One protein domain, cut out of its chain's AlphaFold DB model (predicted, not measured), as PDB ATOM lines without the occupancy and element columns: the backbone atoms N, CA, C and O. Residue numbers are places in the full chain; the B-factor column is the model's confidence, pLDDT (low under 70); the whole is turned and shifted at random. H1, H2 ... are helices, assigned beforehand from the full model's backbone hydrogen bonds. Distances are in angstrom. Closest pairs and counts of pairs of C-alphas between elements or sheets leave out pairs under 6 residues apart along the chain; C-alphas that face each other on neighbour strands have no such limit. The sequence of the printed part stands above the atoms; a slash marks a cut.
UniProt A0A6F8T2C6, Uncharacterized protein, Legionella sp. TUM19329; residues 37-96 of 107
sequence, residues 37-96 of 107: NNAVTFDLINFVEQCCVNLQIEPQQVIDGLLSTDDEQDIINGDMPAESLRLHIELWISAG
ATOM      1  N   ASN A  37     -24.698  34.235 -28.118       53.12
ATOM      2  CA  ASN A  37     -25.831  35.136 -27.880       53.12
ATOM      3  C   ASN A  37     -26.965  34.473 -27.079       53.12
ATOM      4  O   ASN A  37     -27.631  35.138 -26.290       53.12
ATOM      5  N   ASN A  38     -27.153  33.158 -27.223       54.25
ATOM      6  CA  ASN A  38     -28.168  32.424 -26.462       54.25
ATOM      7  C   ASN A  38     -27.741  32.162 -25.010       54.25
ATOM      8  O   ASN A  38     -28.570  32.238 -24.112       54.25
ATOM      9  N   ALA A  39     -26.455  31.892 -24.761       60.03
ATOM     10  CA  ALA A  39     -25.942  31.767 -23.394       60.03
ATOM     11  C   ALA A  39     -25.993  33.115 -22.653       60.03
ATOM     12  O   ALA A  39     -26.436  33.194 -21.514       60.03
ATOM     13  N   VAL A  40     -25.618  34.189 -23.351       65.75
ATOM     14  CA  VAL A  40     -25.585  35.558 -22.826       65.75
ATOM     15  C   VAL A  40     -26.984  36.077 -22.468       65.75
ATOM     16  O   VAL A  40     -27.173  36.687 -21.419       65.75
ATOM     17  N   THR A  41     -27.988  35.795 -23.301       68.31
ATOM     18  CA  THR A  41     -29.382  36.149 -22.987       68.31
ATOM     19  C   THR A  41     -29.944  35.318 -21.832       68.31
ATOM     20  O   THR A  41     -30.714  35.844 -21.032       68.31
ATOM     21  N   PHE A  42     -29.537  34.052 -21.698       73.94
ATOM     22  CA  PHE A  42     -29.945  33.201 -20.579       73.94
ATOM     23  C   PHE A  42     -29.389  33.695 -19.235       73.94
ATOM     24  O   PHE A  42     -30.142  33.779 -18.264       73.94
ATOM     25  N   ASP A  43     -28.111  34.085 -19.186       78.75
ATOM     26  CA  ASP A  43     -27.485  34.623 -17.971       78.75
ATOM     27  C   ASP A  43     -28.118  35.952 -17.537       78.75
ATOM     28  O   ASP A  43     -28.420  36.135 -16.355       78.75
ATOM     29  N   LEU A  44     -28.414  36.843 -18.491       80.69
ATOM     30  CA  LEU A  44     -29.127  38.095 -18.227       80.69
ATOM     31  C   LEU A  44     -30.525  37.840 -17.646       80.69
ATOM     32  O   LEU A  44     -30.884  38.415 -16.620       80.69
ATOM     33  N   ILE A  45     -31.321  36.974 -18.283       82.56
ATOM     34  CA  ILE A  45     -32.692  36.682 -17.839       82.56
ATOM     35  C   ILE A  45     -32.682  36.066 -16.440       82.56
ATOM     36  O   ILE A  45     -33.456  36.499 -15.592       82.56
ATOM     37  N   ASN A  46     -31.784  35.116 -16.175       85.31
ATOM     38  CA  ASN A  46     -31.659  34.476 -14.866       85.31
ATOM     39  C   ASN A  46     -31.236  35.484 -13.777       85.31
ATOM     40  O   ASN A  46     -31.763  35.470 -12.665       85.31
ATOM     41  N   PHE A  47     -30.328  36.412 -14.099       84.00
ATOM     42  CA  PHE A  47     -29.925  37.482 -13.184       84.00
ATOM     43  C   PHE A  47     -31.079  38.442 -12.867       84.00
ATOM     44  O   PHE A  47     -31.327  38.777 -11.705       84.00
ATOM     45  N   VAL A  48     -31.824  38.865 -13.891       83.25
ATOM     46  CA  VAL A  48     -32.996  39.729 -13.716       83.25
ATOM     47  C   VAL A  48     -34.094  38.989 -12.953       83.25
ATOM     48  O   VAL A  48     -34.726  39.587 -12.087       83.25
ATOM     49  N   GLU A  49     -34.295  37.693 -13.200       85.50
ATOM     50  CA  GLU A  49     -35.253  36.851 -12.478       85.50
ATOM     51  C   GLU A  49     -34.922  36.786 -10.983       85.50
ATOM     52  O   GLU A  49     -35.803  37.040 -10.163       85.50
ATOM     53  N   GLN A  50     -33.648  36.575 -10.624       84.94
ATOM     54  CA  GLN A  50     -33.156  36.643  -9.240       84.94
ATOM     55  C   GLN A  50     -33.445  38.005  -8.591       84.94
ATOM     56  O   GLN A  50     -33.851  38.078  -7.429       84.94
ATOM     57  N   CYS A  51     -33.278  39.093  -9.345       83.31
ATOM     58  CA  CYS A  51     -33.553  40.447  -8.864       83.31
ATOM     59  C   CYS A  51     -35.053  40.746  -8.767       83.31
ATOM     60  O   CYS A  51     -35.454  41.538  -7.917       83.31
ATOM     61  N   CYS A  52     -35.876  40.097  -9.593       82.94
ATOM     62  CA  CYS A  52     -37.333  40.189  -9.577       82.94
ATOM     63  C   CYS A  52     -37.976  39.285  -8.515       82.94
ATOM     64  O   CYS A  52     -39.190  39.357  -8.321       82.94
ATOM     65  N   VAL A  53     -37.212  38.459  -7.789       77.88
ATOM     66  CA  VAL A  53     -37.764  37.635  -6.706       77.88
ATOM     67  C   VAL A  53     -38.402  38.553  -5.657       77.88
ATOM     68  O   VAL A  53     -37.741  39.401  -5.053       77.88
ATOM     69  N   ASN A  54     -39.700  38.345  -5.414       78.25
ATOM     70  CA  ASN A  54     -40.597  39.158  -4.573       78.25
ATOM     71  C   ASN A  54     -41.141  40.454  -5.203       78.25
ATOM     72  O   ASN A  54     -41.910  41.160  -4.551       78.25
ATOM     73  N   LEU A  55     -40.809  40.758  -6.457       74.19
ATOM     74  CA  LEU A  55     -41.430  41.834  -7.228       74.19
ATOM     75  C   LEU A  55     -42.463  41.201  -8.170       74.19
ATOM     76  O   LEU A  55     -42.162  40.261  -8.897       74.19
ATOM     77  N   GLN A  56     -43.710  41.684  -8.157       79.94
ATOM     78  CA  GLN A  56     -44.768  41.209  -9.067       79.94
ATOM     79  C   GLN A  56     -44.565  41.786 -10.479       79.94
ATOM     80  O   GLN A  56     -45.402  42.535 -10.995       79.94
ATOM     81  N   ILE A  57     -43.408  41.510 -11.079       80.06
ATOM     82  CA  ILE A  57     -43.030  42.009 -12.395       80.06
ATOM     83  C   ILE A  57     -42.376  40.916 -13.222       80.06
ATOM     84  O   ILE A  57     -41.697  40.036 -12.700       80.06
ATOM     85  N   GLU A  58     -42.615  40.971 -14.525       83.81
ATOM     86  CA  GLU A  58     -42.035  40.024 -15.459       83.81
ATOM     87  C   GLU A  58     -40.594  40.449 -15.796       83.81
ATOM     88  O   GLU A  58     -40.386  41.612 -16.160       83.81
ATOM     89  N   PRO A  59     -39.604  39.538 -15.726       82.00
ATOM     90  CA  PRO A  59     -38.208  39.850 -16.042       82.00
ATOM     91  C   PRO A  59     -38.040  40.445 -17.444       82.00
ATOM     92  O   PRO A  59     -37.270  41.381 -17.635       82.00
ATOM     93  N   GLN A  60     -38.824  39.969 -18.416       80.06
ATOM     94  CA  GLN A  60     -38.814  40.497 -19.783       80.06
ATOM     95  C   GLN A  60     -39.242  41.968 -19.843       80.06
ATOM     96  O   GLN A  60     -38.631  42.753 -20.559       80.06
ATOM     97  N   GLN A  61     -40.230  42.382 -19.041       80.56
ATOM     98  CA  GLN A  61     -40.646  43.787 -18.983       80.56
ATOM     99  C   GLN A  61     -39.561  44.691 -18.400       80.56
ATOM    100  O   GLN A  61     -39.463  45.852 -18.787       80.56
ATOM    101  N   VAL A  62     -38.758  44.175 -17.470       82.81
ATOM    102  CA  VAL A  62     -37.606  44.900 -16.928       82.81
ATOM    103  C   VAL A  62     -36.523  45.030 -18.001       82.81
ATOM    104  O   VAL A  62     -36.002  46.120 -18.212       82.81
ATOM    105  N   ILE A  63     -36.230  43.961 -18.738       83.12
ATOM    106  CA  ILE A  63     -35.222  43.979 -19.809       83.12
ATOM    107  C   ILE A  63     -35.622  44.920 -20.953       83.12
ATOM    108  O   ILE A  63     -34.804  45.683 -21.463       83.12
ATOM    109  N   ASP A  64     -36.892  44.918 -21.344       81.06
ATOM    110  CA  ASP A  64     -37.363  45.746 -22.455       81.06
ATOM    111  C   ASP A  64     -37.715  47.177 -22.050       81.06
ATOM    112  O   ASP A  64     -37.681  48.078 -22.888       81.06
ATOM    113  N   GLY A  65     -38.096  47.392 -20.791       79.19
ATOM    114  CA  GLY A  65     -38.601  48.673 -20.302       79.19
ATOM    115  C   GLY A  65     -37.594  49.471 -19.483       79.19
ATOM    116  O   GLY A  65     -37.601  50.699 -19.564       79.19
ATOM    117  N   LEU A  66     -36.732  48.802 -18.718       81.69
ATOM    118  CA  LEU A  66     -35.802  49.430 -17.780       81.69
ATOM    119  C   LEU A  66     -34.358  49.386 -18.283       81.69
ATOM    120  O   LEU A  66     -33.696  50.417 -18.266       81.69
ATOM    121  N   LEU A  67     -33.899  48.221 -18.746       83.12
ATOM    122  CA  LEU A  67     -32.512  48.006 -19.157       83.12
ATOM    123  C   LEU A  67     -32.264  48.523 -20.574       83.12
ATOM    124  O   LEU A  67     -32.995  48.194 -21.515       83.12
ATOM    125  N   SER A  68     -31.232  49.343 -20.738       82.44
ATOM    126  CA  SER A  68     -30.685  49.667 -22.052       82.44
ATOM    127  C   SER A  68     -29.732  48.568 -22.528       82.44
ATOM    128  O   SER A  68     -29.319  47.703 -21.760       82.44
ATOM    129  N   THR A  69     -29.348  48.609 -23.803       81.25
ATOM    130  CA  THR A  69     -28.372  47.663 -24.363       81.25
ATOM    131  C   THR A  69     -27.020  47.719 -23.639       81.25
ATOM    132  O   THR A  69     -26.350  46.696 -23.544       81.25
ATOM    133  N   ASP A  70     -26.620  48.887 -23.127       80.19
ATOM    134  CA  ASP A  70     -25.399  49.042 -22.330       80.19
ATOM    135  C   ASP A  70     -25.555  48.383 -20.951       80.19
ATOM    136  O   ASP A  70     -24.699  47.599 -20.554       80.19
ATOM    137  N   ASP A  71     -26.691  48.589 -20.274       81.19
ATOM    138  CA  ASP A  71     -26.948  47.967 -18.965       81.19
ATOM    139  C   ASP A  71     -26.984  46.432 -19.055       81.19
ATOM    140  O   ASP A  71     -26.521  45.736 -18.152       81.19
ATOM    141  N   GLU A  72     -27.523  45.883 -20.150       83.44
ATOM    142  CA  GLU A  72     -27.481  44.443 -20.408       83.44
ATOM    143  C   GLU A  72     -26.036  43.940 -20.471       83.44
ATOM    144  O   GLU A  72     -25.711  42.936 -19.837       83.44
ATOM    145  N   GLN A  73     -25.160  44.646 -21.196       81.12
ATOM    146  CA  GLN A  73     -23.741  44.298 -21.290       81.12
ATOM    147  C   GLN A  73     -23.038  44.414 -19.936       81.12
ATOM    148  O   GLN A  73     -22.257  43.529 -19.597       81.12
ATOM    149  N   ASP A  74     -23.353  45.431 -19.135       82.69
ATOM    150  CA  ASP A  74     -22.792  45.595 -17.789       82.69
ATOM    151  C   ASP A  74     -23.190  44.440 -16.855       82.69
ATOM    152  O   ASP A  74     -22.382  43.978 -16.047       82.69
ATOM    153  N   ILE A  75     -24.408  43.906 -16.989       84.31
ATOM    154  CA  ILE A  75     -24.840  42.708 -16.251       84.31
ATOM    155  C   ILE A  75     -24.078  41.469 -16.729       84.31
ATOM    156  O   ILE A  75     -23.600  40.686 -15.909       84.31
ATOM    157  N   ILE A  76     -23.932  41.295 -18.045       81.88
ATOM    158  CA  ILE A  76     -23.212  40.159 -18.642       81.88
ATOM    159  C   ILE A  76     -21.730  40.175 -18.240       81.88
ATOM    160  O   ILE A  76     -21.144  39.123 -17.980       81.88
ATOM    161  N   ASN A  77     -21.129  41.362 -18.154       81.56
ATOM    162  CA  ASN A  77     -19.748  41.552 -17.717       81.56
ATOM    163  C   ASN A  77     -19.581  41.421 -16.193       81.56
ATOM    164  O   ASN A  77     -18.455  41.296 -15.711       81.56
ATOM    165  N   GLY A  78     -20.682  41.404 -15.431       80.00
ATOM    166  CA  GLY A  78     -20.663  41.373 -13.969       80.00
ATOM    167  C   GLY A  78     -20.271  42.709 -13.331       80.00
ATOM    168  O   GLY A  78     -19.951  42.746 -12.143       80.00
ATOM    169  N   ASP A  79     -20.308  43.797 -14.100       82.38
ATOM    170  CA  ASP A  79     -20.045  45.160 -13.635       82.38
ATOM    171  C   ASP A  79     -21.247  45.743 -12.870       82.38
ATOM    172  O   ASP A  79     -21.102  46.692 -12.092       82.38
ATOM    173  N   MET A  80     -22.435  45.145 -13.028       80.25
ATOM    174  CA  MET A  80     -23.647  45.549 -12.321       80.25
ATOM    175  C   MET A  80     -23.980  44.614 -11.142       80.25
ATOM    176  O   MET A  80     -24.326  43.448 -11.344       80.25
ATOM    177  N   PRO A  81     -23.956  45.104  -9.888       82.38
ATOM    178  CA  PRO A  81     -24.341  44.301  -8.733       82.38
ATOM    179  C   PRO A  81     -25.865  44.120  -8.643       82.38
ATOM    180  O   PRO A  81     -26.643  45.038  -8.910       82.38
ATOM    181  N   ALA A  82     -26.295  42.941  -8.179       82.50
ATOM    182  CA  ALA A  82     -27.710  42.559  -8.087       82.50
ATOM    183  C   ALA A  82     -28.544  43.498  -7.194       82.50
ATOM    184  O   ALA A  82     -29.710  43.766  -7.474       82.50
ATOM    185  N   GLU A  83     -27.944  44.036  -6.130       82.81
ATOM    186  CA  GLU A  83     -28.608  44.980  -5.223       82.81
ATOM    187  C   GLU A  83     -28.974  46.295  -5.924       82.81
ATOM    188  O   GLU A  83     -30.076  46.811  -5.727       82.81
ATOM    189  N   SER A  84     -28.088  46.800  -6.792       83.38
ATOM    190  CA  SER A  84     -28.343  48.006  -7.584       83.38
ATOM    191  C   SER A  84     -29.481  47.784  -8.569       83.38
ATOM    192  O   SER A  84     -30.387  48.614  -8.636       83.38
ATOM    193  N   LEU A  85     -29.478  46.650  -9.282       83.88
ATOM    194  CA  LEU A  85     -30.547  46.330 -10.226       83.88
ATOM    195  C   LEU A  85     -31.894  46.197  -9.504       83.88
ATOM    196  O   LEU A  85     -32.895  46.757  -9.942       83.88
ATOM    197  N   ARG A  86     -31.918  45.520  -8.353       85.75
ATOM    198  CA  ARG A  86     -33.133  45.340  -7.550       85.75
ATOM    199  C   ARG A  86     -33.721  46.669  -7.073       85.75
ATOM    200  O   ARG A  86     -34.923  46.884  -7.223       85.75
ATOM    201  N   LEU A  87     -32.887  47.577  -6.560       85.25
ATOM    202  CA  LEU A  87     -33.325  48.922  -6.176       85.25
ATOM    203  C   LEU A  87     -33.840  49.709  -7.390       85.25
ATOM    204  O   LEU A  87     -34.843  50.417  -7.299       85.25
ATOM    205  N   HIS A  88     -33.174  49.569  -8.537       83.25
ATOM    206  CA  HIS A  88     -33.577  50.234  -9.771       83.25
ATOM    207  C   HIS A  88     -34.958  49.760 -10.247       83.25
ATOM    208  O   HIS A  88     -35.805  50.583 -10.596       83.25
ATOM    209  N   ILE A  89     -35.233  48.454 -10.165       84.56
ATOM    210  CA  ILE A  89     -36.546  47.866 -10.464       84.56
ATOM    211  C   ILE A  89     -37.614  48.380  -9.490       84.56
ATOM    212  O   ILE A  89     -38.721  48.715  -9.908       84.56
ATOM    213  N   GLU A  90     -37.306  48.476  -8.198       85.31
ATOM    214  CA  GLU A  90     -38.255  48.960  -7.189       85.31
ATOM    215  C   GLU A  90     -38.639  50.432  -7.418       85.31
ATOM    216  O   GLU A  90     -39.826  50.777  -7.433       85.31
ATOM    217  N   LEU A  91     -37.651  51.289  -7.695       84.69
ATOM    218  CA  LEU A  91     -37.877  52.686  -8.076       84.69
ATOM    219  C   LEU A  91     -38.684  52.793  -9.373       84.69
ATOM    220  O   LEU A  91     -39.591  53.619  -9.477       84.69
ATOM    221  N   TRP A  92     -38.399  51.929 -10.344       84.94
ATOM    222  CA  TRP A  92     -39.121  51.876 -11.609       84.94
ATOM    223  C   TRP A  92     -40.597  51.492 -11.441       84.94
ATOM    224  O   TRP A  92     -41.481  52.107 -12.046       84.94
ATOM    225  N   ILE A  93     -40.890  50.522 -10.570       84.12
ATOM    226  CA  ILE A  93     -42.265  50.142 -10.216       84.12
ATOM    227  C   ILE A  93     -42.967  51.292  -9.494       84.12
ATOM    228  O   ILE A  93     -44.105  51.615  -9.839       84.12
ATOM    229  N   SER A  94     -42.289  51.940  -8.542       84.31
ATOM    230  CA  SER A  94     -42.820  53.097  -7.811       84.31
ATOM    231  C   SER A  94     -43.152  54.271  -8.741       84.31
ATOM    232  O   SER A  94     -44.169  54.941  -8.561       84.31
ATOM    233  N   ALA A  95     -42.356  54.469  -9.796       82.44
ATOM    234  CA  ALA A  95     -42.580  55.481 -10.825       82.44
ATOM    235  C   ALA A  95     -43.706  55.135 -11.824       82.44
ATOM    236  O   ALA A  95     -44.040  55.960 -12.674       82.44
ATOM    237  N   GLY A  96     -44.298  53.937 -11.746       79.81
ATOM    238  CA  GLY A  96     -45.388  53.510 -12.629       79.81
ATOM    239  C   GLY A  96     -44.934  52.853 -13.935       79.81
ATOM    240  O   GLY A  96     -45.678  52.880 -14.913       79.81
TER     241      GLY A  96
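Overview. This is residues 37 to 96 of the 107 residues of an uncharacterized protein of Legionella sp. TUM19329 (UniProt A0A6F8T2C6). One long helix, H1, forms one side of a small domain, and three shorter helices, H2, H3 and H4, pack on it at large angles, H3 on the earlier part of H1 and H2 and H4 on its later part. The printed part has 60 residues with four named helices, in the order H1, H2, H3, H4, and no named strand; the class is all helix. It is compact, with a radius of gyration of the C-alphas of 10.6 A, yet elongated in outline, spanning 31 by 18 by 17 A.

Along the chain. H1, residues 37 to 52, begins at C-alpha 37 (-25.831, 35.136, -27.880) and is 22.2 A long. H2 is residues 59 to 65, 9.8 A. H3 is residues 69 to 77, 12.5 A. H4, residues 82 to 94, is 18.4 A long and ends at C-alpha 94 (-42.820, 53.097, -7.811).

Arrangement. H1 is the hub and touches the other three helices; the packing is mostly crossed. With residues 40 to 47 alone it touches H3, about perpendicular at 90 degrees; the closest C-alphas, of Leu 44 and Ile 76, are 6.3 A apart. With residues 45 to 52 alone it touches H2, about perpendicular at 80 degrees; the closest C-alphas, of Glu 49 and Pro 59, are 5.5 A apart. With residues 47 to 52 alone it touches H4 at a steep tilt of 66 degrees, the same way; the closest C-alphas, of Cys 51 and Arg 86, are 5.1 A apart. H2 and H4 are close but not clearly touching, the closest C-alphas, of Val 62 and Ile 89, being 7.2 A apart. H3 and H4 are apart. In H1, H2, H3 and H4 every O i to N i+4 pair is within hydrogen-bond range.

Size, cuts and confidence. The two C-alphas farthest apart, of Asn 37 and Ser 94, are 31.8 A apart. The printed part has no cut. The links H2 to H3 and H3 to H4 are tight, and H1 to H2 is short. Mean pLDDT of the printed part is 80.3; residues 37 to 41 are under 70.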